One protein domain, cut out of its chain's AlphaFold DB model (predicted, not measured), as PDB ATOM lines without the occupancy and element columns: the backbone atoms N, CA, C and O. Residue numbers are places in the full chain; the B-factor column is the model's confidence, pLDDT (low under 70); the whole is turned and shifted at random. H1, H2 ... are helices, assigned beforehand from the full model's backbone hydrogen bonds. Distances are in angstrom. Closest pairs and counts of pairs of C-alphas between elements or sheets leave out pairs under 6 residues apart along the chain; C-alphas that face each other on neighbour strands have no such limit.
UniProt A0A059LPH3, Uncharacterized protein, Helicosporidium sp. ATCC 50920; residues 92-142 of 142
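Overview. This is residues 92 to 142 of the 142 residues of an uncharacterized protein of Helicosporidium sp. ATCC 50920 (UniProt A0A059LPH3). One long helix, H1, makes the length of this hook-shaped domain; at its end the chain turns sharply into the short helix H2, which folds back, and a tail without named elements, residues 130 to 142, continues back along one side of H1 before turning again. The first part of H1, residues 92 to 102, sticks out. The printed part has 51 residues with two named helices, H1 then H2, and no named strand; it is all helix and loose, with a radius of gyration of the C-alphas of 13.6 A and spans of 44 by 19 by 12 A.

Arrangement. Start at H1, residues 92 to 121, and look at its residues 117 to 118, which alone touch H2, residues 123 to 129. The two only just touch, with 3 pairs of C-alphas within 8 A, and only at the corner by their tight link; the closest C-alphas, those of His 118 and Tyr 125, are 5.9 A apart. They run opposite ways at a shallow tilt of 25 degrees. In H1 and H2 every O i to N i+4 pair is within hydrogen-bond range.

Along the chain. Find C-alpha 92 at (166.271, 149.690, 204.688); from there H1 runs 42.4 A to C-alpha 121. H2 ends at C-alpha 129, at (157.683, 148.782, 170.566).

Size, cuts and confidence. The C-alphas farthest apart, those of Pro 92 and Glu 123, are 43.7 A apart. The printed part has no cut, and residues 137 to 142 have pLDDT under 70.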
ATOM      1  N   PRO A  92     165.604 149.268 205.916       70.88
ATOM      2  CA  PRO A  92     166.271 149.690 204.688       70.88
ATOM      3  C   PRO A  92     166.645 148.469 203.851       70.88
ATOM      4  O   PRO A  92     166.573 148.490 202.626       70.88
ATOM      5  N   LEU A  93     166.957 147.363 204.532       78.69
ATOM      6  CA  LEU A  93     167.183 146.057 203.929       78.69
ATOM      7  C   LEU A  93     165.910 145.511 203.283       78.69
ATOM      8  O   LEU A  93     165.966 145.029 202.155       78.69
ATOM      9  N   CYS A  94     164.758 145.637 203.949       77.88
ATOM     10  CA  CYS A  94     163.480 145.258 203.354       77.88
ATOM     11  C   CYS A  94     163.142 146.143 202.156       77.88
ATOM     12  O   CYS A  94     162.678 145.614 201.154       77.88
ATOM     13  N   LEU A  95     163.416 147.449 202.207       80.44
ATOM     14  CA  LEU A  95     163.192 148.348 201.074       80.44
ATOM     15  C   LEU A  95     164.026 147.937 199.848       80.44
ATOM     16  O   LEU A  95     163.488 147.822 198.748       80.44
ATOM     17  N   ILE A  96     165.319 147.663 200.044       85.69
ATOM     18  CA  ILE A  96     166.213 147.188 198.978       85.69
ATOM     19  C   ILE A  96     165.761 145.811 198.474       85.69
ATOM     20  O   ILE A  96     165.661 145.598 197.268       85.69
ATOM     21  N   GLY A  97     165.432 144.889 199.382       87.62
ATOM     22  CA  GLY A  97     164.929 143.558 199.044       87.62
ATOM     23  C   GLY A  97     163.643 143.611 198.218       87.62
ATOM     24  O   GLY A  97     163.568 142.982 197.164       87.62
ATOM     25  N   TYR A  98     162.665 144.422 198.630       84.94
ATOM     26  CA  TYR A  98     161.431 144.653 197.877       84.94
ATOM     27  C   TYR A  98     161.713 145.246 196.496       84.94
ATOM     28  O   TYR A  98     161.149 144.771 195.513       84.94
ATOM     29  N   ALA A  99     162.612 146.229 196.392       87.31
ATOM     30  CA  ALA A  99     162.989 146.813 195.108       87.31
ATOM     31  C   ALA A  99     163.634 145.782 194.158       87.31
ATOM     32  O   ALA A  99     163.369 145.797 192.955       87.31
ATOM     33  N   ILE A 100     164.440 144.852 194.679       89.88
ATOM     34  CA  ILE A 100     165.030 143.765 193.883       89.88
ATOM     35  C   ILE A 100     163.947 142.778 193.437       89.88
ATOM     36  O   ILE A 100     163.838 142.495 192.245       89.88
ATOM     37  N   VAL A 101     163.128 142.277 194.367       89.62
ATOM     38  CA  VAL A 101     162.081 141.285 194.072       89.62
ATOM     39  C   VAL A 101     161.083 141.832 193.054       89.62
ATOM     40  O   VAL A 101     160.763 141.144 192.086       89.62
ATOM     41  N   ILE A 102     160.645 143.086 193.212       88.75
ATOM     42  CA  ILE A 102     159.687 143.700 192.290       88.75
ATOM     43  C   ILE A 102     160.291 143.861 190.888       88.75
ATOM     44  O   ILE A 102     159.618 143.589 189.895       88.75
ATOM     45  N   ARG A 103     161.581 144.217 190.789       87.69
ATOM     46  CA  ARG A 103     162.289 144.327 189.507       87.69
ATOM     47  C   ARG A 103     162.400 142.972 188.813       87.69
ATOM     48  O   ARG A 103     162.158 142.889 187.613       87.69
ATOM     49  N   LEU A 104     162.755 141.920 189.551       88.62
ATOM     50  CA  LEU A 104     162.869 140.564 189.007       88.62
ATOM     51  C   LEU A 104     161.510 140.026 188.542       88.62
ATOM     52  O   LEU A 104     161.416 139.474 187.447       88.62
ATOM     53  N   PHE A 105     160.457 140.249 189.330       89.62
ATOM     54  CA  PHE A 105     159.093 139.849 188.993       89.62
ATOM     55  C   PHE A 105     158.597 140.525 187.708       89.62
ATOM     56  O   PHE A 105     158.136 139.847 186.788       89.62
ATOM     57  N   PHE A 106     158.727 141.853 187.613       88.81
ATOM     58  CA  PHE A 106     158.290 142.583 186.424       88.81
ATOM     59  C   PHE A 106     159.146 142.273 185.200       88.81
ATOM     60  O   PHE A 106     158.586 142.172 184.115       88.81
ATOM     61  N   LYS A 107     160.461 142.054 185.356       87.50
ATOM     62  CA  LYS A 107     161.311 141.611 184.244       87.50
ATOM     63  C   LYS A 107     160.795 140.301 183.649       87.50
ATOM     64  O   LYS A 107     160.474 140.247 182.471       87.50
ATOM     65  N   HIS A 108     160.650 139.278 184.491       88.19
ATOM     66  CA  HIS A 108     160.208 137.958 184.049       88.19
ATOM     67  C   HIS A 108     158.838 138.007 183.360       88.19
ATOM     68  O   HIS A 108     158.614 137.333 182.358       88.19
ATOM     69  N   ARG A 109     157.902 138.797 183.896       89.19
ATOM     70  CA  ARG A 109     156.546 138.871 183.351       89.19
ATOM     71  C   ARG A 109     156.475 139.658 182.041       89.19
ATOM     72  O   ARG A 109     155.799 139.215 181.121       89.19
ATOM     73  N   VAL A 110     157.163 140.797 181.952       88.94
ATOM     74  CA  VAL A 110     157.154 141.636 180.744       88.94
ATOM     75  C   VAL A 110     157.831 140.916 179.581       88.94
ATOM     76  O   VAL A 110     157.280 140.917 178.491       88.94
ATOM     77  N   ASP A 111     158.954 140.231 179.811       86.81
ATOM     78  CA  ASP A 111     159.648 139.499 178.743       86.81
ATOM     79  C   ASP A 111     158.771 138.351 178.184       86.81
ATOM     80  O   ASP A 111     158.732 138.116 176.976       86.81
ATOM     81  N   ALA A 112     157.998 137.675 179.045       89.38
ATOM     82  CA  ALA A 112     157.033 136.661 178.616       89.38
ATOM     83  C   ALA A 112     155.842 137.261 177.840       89.38
ATOM     84  O   ALA A 112     155.410 136.688 176.839       89.38
ATOM     85  N   GLU A 113     155.314 138.408 178.280       90.25
ATOM     86  CA  GLU A 113     154.236 139.116 177.576       90.25
ATOM     87  C   GLU A 113     154.702 139.628 176.203       90.25
ATOM     88  O   GLU A 113     153.985 139.453 175.221       90.25
ATOM     89  N   GLU A 114     155.913 140.181 176.095       88.25
ATOM     90  CA  GLU A 114     156.485 140.655 174.827       88.25
ATOM     91  C   GLU A 114     156.681 139.516 173.820       88.25
ATOM     92  O   GLU A 114     156.342 139.673 172.647       88.25
ATOM     93  N   TYR A 115     157.136 138.344 174.275       88.94
ATOM     94  CA  TYR A 115     157.246 137.156 173.424       88.94
ATOM     95  C   TYR A 115     155.890 136.740 172.832       88.94
ATOM     96  O   TYR A 115     155.774 136.456 171.636       88.94
ATOM     97  N   ILE A 116     154.843 136.735 173.660       90.94
ATOM     98  CA  ILE A 116     153.486 136.397 173.220       90.94
ATOM     99  C   ILE A 116     152.966 137.456 172.240       90.94
ATOM    100  O   ILE A 116     152.409 137.105 171.201       90.94
ATOM    101  N   LEU A 117     153.175 138.742 172.526       91.12
ATOM    102  CA  LEU A 117     152.711 139.840 171.676       91.12
ATOM    103  C   LEU A 117     153.386 139.832 170.303       91.12
ATOM    104  O   LEU A 117     152.693 139.950 169.296       91.12
ATOM    105  N   HIS A 118     154.694 139.586 170.240       89.25
ATOM    106  CA  HIS A 118     155.396 139.405 168.970       89.25
ATOM    107  C   HIS A 118     154.895 138.162 168.215       89.25
ATOM    108  O   HIS A 118     154.813 138.165 166.990       89.25
ATOM    109  N   THR A 119     154.517 137.092 168.919       90.31
ATOM    110  CA  THR A 119     153.964 135.885 168.279       90.31
ATOM    111  C   THR A 119     152.575 136.133 167.677       90.31
ATOM    112  O   THR A 119     152.259 135.585 166.624       90.31
ATOM    113  N   ILE A 120     151.738 136.946 168.330       94.94
ATOM    114  CA  ILE A 120     150.359 137.220 167.891       94.94
ATOM    115  C   ILE A 120     150.308 138.321 166.822       94.94
ATOM    116  O   ILE A 120     149.554 138.194 165.860       94.94
ATOM    117  N   PHE A 121     151.080 139.395 166.994       92.44
ATOM    118  CA  PHE A 121     150.980 140.623 166.194       92.44
ATOM    119  C   PHE A 121     152.177 140.857 165.254       92.44
ATOM    120  O   PHE A 121     152.088 141.704 164.367       92.44
ATOM    121  N   GLY A 122     153.280 140.115 165.408       90.12
ATOM    122  CA  GLY A 122     154.446 140.188 164.519       90.12
ATOM    123  C   GLY A 122     154.990 141.609 164.344       90.12
ATOM    124  O   GLY A 122     155.173 142.338 165.319       90.12
ATOM    125  N   GLU A 123     155.192 142.018 163.086       88.62
ATOM    126  CA  GLU A 123     155.805 143.309 162.731       88.62
ATOM    127  C   GLU A 123     155.017 144.540 163.219       88.62
ATOM    128  O   GLU A 123     155.613 145.594 163.459       88.62
ATOM    129  N   GLU A 124     153.694 144.441 163.410       91.00
ATOM    130  CA  GLU A 124     152.908 145.554 163.971       91.00
ATOM    131  C   GLU A 124     153.318 145.855 165.419       91.00
ATOM    132  O   GLU A 124     153.354 147.020 165.830       91.00
ATOM    133  N   TYR A 125     153.671 144.817 166.184       88.81
ATOM    134  CA  TYR A 125     154.150 144.982 167.551       88.81
ATOM    135  C   TYR A 125     155.562 145.559 167.591       88.81
ATOM    136  O   TYR A 125     155.823 146.443 168.404       88.81
ATOM    137  N   ASP A 126     156.446 145.150 166.682       86.69
ATOM    138  CA  ASP A 126     157.803 145.704 166.595       86.69
ATOM    139  C   ASP A 126     157.783 147.197 166.248       86.69
ATOM    140  O   ASP A 126     158.476 148.010 166.873       86.69
ATOM    141  N   ALA A 127     156.915 147.595 165.311       90.25
ATOM    142  CA  ALA A 127     156.701 148.998 164.964       90.25
ATOM    143  C   ALA A 127     156.137 149.816 166.142       90.25
ATOM    144  O   ALA A 127     156.468 150.999 166.298       90.25
ATOM    145  N   TYR A 128     155.305 149.201 166.988       88.88
ATOM    146  CA  TYR A 128     154.792 149.807 168.216       88.88
ATOM    147  C   TYR A 128     155.872 149.917 169.306       88.88
ATOM    148  O   TYR A 128     156.063 150.998 169.873       88.88
ATOM    149  N   ALA A 129     156.621 148.843 169.563       85.19
ATOM    150  CA  ALA A 129     157.683 148.782 170.566       85.19
ATOM    151  C   ALA A 129     158.827 149.767 170.261       85.19
ATOM    152  O   ALA A 129     159.409 150.349 171.177       85.19
ATOM    153  N   ALA A 130     159.095 150.041 168.980       86.38
ATOM    154  CA  ALA A 130     160.040 151.074 168.555       86.38
ATOM    155  C   ALA A 130     159.581 152.507 168.894       86.38
ATOM    156  O   ALA A 130     160.408 153.410 169.029       86.38
ATOM    157  N   ARG A 131     158.267 152.744 169.030       88.00
ATOM    158  CA  ARG A 131     157.696 154.068 169.336       88.00
ATOM    159  C   ARG A 131     157.444 154.290 170.822       88.00
ATOM    160  O   ARG A 131     157.488 155.437 171.269       88.00
ATOM    161  N   VAL A 132     157.142 153.234 171.578       86.56
ATOM    162  CA  VAL A 132     156.701 153.344 172.975       86.56
ATOM    163  C   VAL A 132     157.665 152.603 173.905       86.56
ATOM    164  O   VAL A 132     157.591 151.381 174.016       86.56
ATOM    165  N   PRO A 133     158.552 153.320 174.623       78.62
ATOM    166  CA  PRO A 133     159.470 152.696 175.567       78.62
ATOM    167  C   PRO A 133     158.742 152.187 176.816       78.62
ATOM    168  O   PRO A 133     157.711 152.735 177.233       78.62
ATOM    169  N   ARG A 134     159.326 151.182 177.480       75.12
ATOM    170  CA  ARG A 134     158.792 150.661 178.742       75.12
ATOM    171  C   ARG A 134     158.910 151.734 179.827       75.12
ATOM    172  O   ARG A 134     159.947 152.372 179.992       75.12
ATOM    173  N   ARG A 135     157.833 151.936 180.594       75.25
ATOM    174  CA  ARG A 135     157.788 152.922 181.697       75.25
ATOM    175  C   ARG A 135     158.216 152.359 183.051       75.25
ATOM    176  O   ARG A 135     158.273 153.103 184.026       75.25
ATOM    177  N   VAL A 136     158.494 151.058 183.130       76.56
ATOM    178  CA  VAL A 136     158.964 150.427 184.365       76.56
ATOM    179  C   VAL A 136     160.430 150.820 184.582       76.56
ATOM    180  O   VAL A 136     161.267 150.509 183.732       76.56
ATOM    181  N   PRO A 137     160.771 151.495 185.695       66.75
ATOM    182  CA  PRO A 137     162.143 151.906 185.960       66.75
ATOM    183  C   PRO A 137     163.086 150.693 186.004       66.75
ATOM    184  O   PRO A 137     162.759 149.680 186.618       66.75
ATOM    185  N   LEU A 138     164.286 150.821 185.419       65.19
ATOM    186  CA  LEU A 138     165.396 149.848 185.506       65.19
ATOM    187  C   LEU A 138     165.227 148.524 184.726       65.19
ATOM    188  O   LEU A 138     166.021 147.596 184.938       65.19
ATOM    189  N   LEU A 139     164.247 148.418 183.828       65.00
ATOM    190  CA  LEU A 139     164.244 147.400 182.770       65.00
ATOM    191  C   LEU A 139     164.959 147.977 181.538       65.00
ATOM    192  O   LEU A 139     164.750 149.146 181.218       65.00
ATOM    193  N   SER A 140     165.852 147.209 180.897       63.22
ATOM    194  CA  SER A 140     166.434 147.660 179.628       63.22
ATOM    195  C   SER A 140     165.344 147.635 178.565       63.22
ATOM    196  O   SER A 140     164.519 146.721 178.524       63.22
ATOM    197  N   ASN A 141     165.322 148.674 177.738       57.03
ATOM    198  CA  ASN A 141     164.616 148.598 176.477       57.03
ATOM    199  C   ASN A 141     165.573 147.836 175.561       57.03
ATOM    200  O   ASN A 141     166.591 148.417 175.177       57.03
ATOM    201  N   TRP A 142     165.233 146.579 175.271       58.06
ATOM    202  CA  TRP A 142     166.007 145.624 174.466       58.06
ATOM    203  C   TRP A 142     167.192 144.969 175.197       58.06
ATOM    204  O   TRP A 142     167.825 145.604 176.078       58.06
TER     205      TRP A 142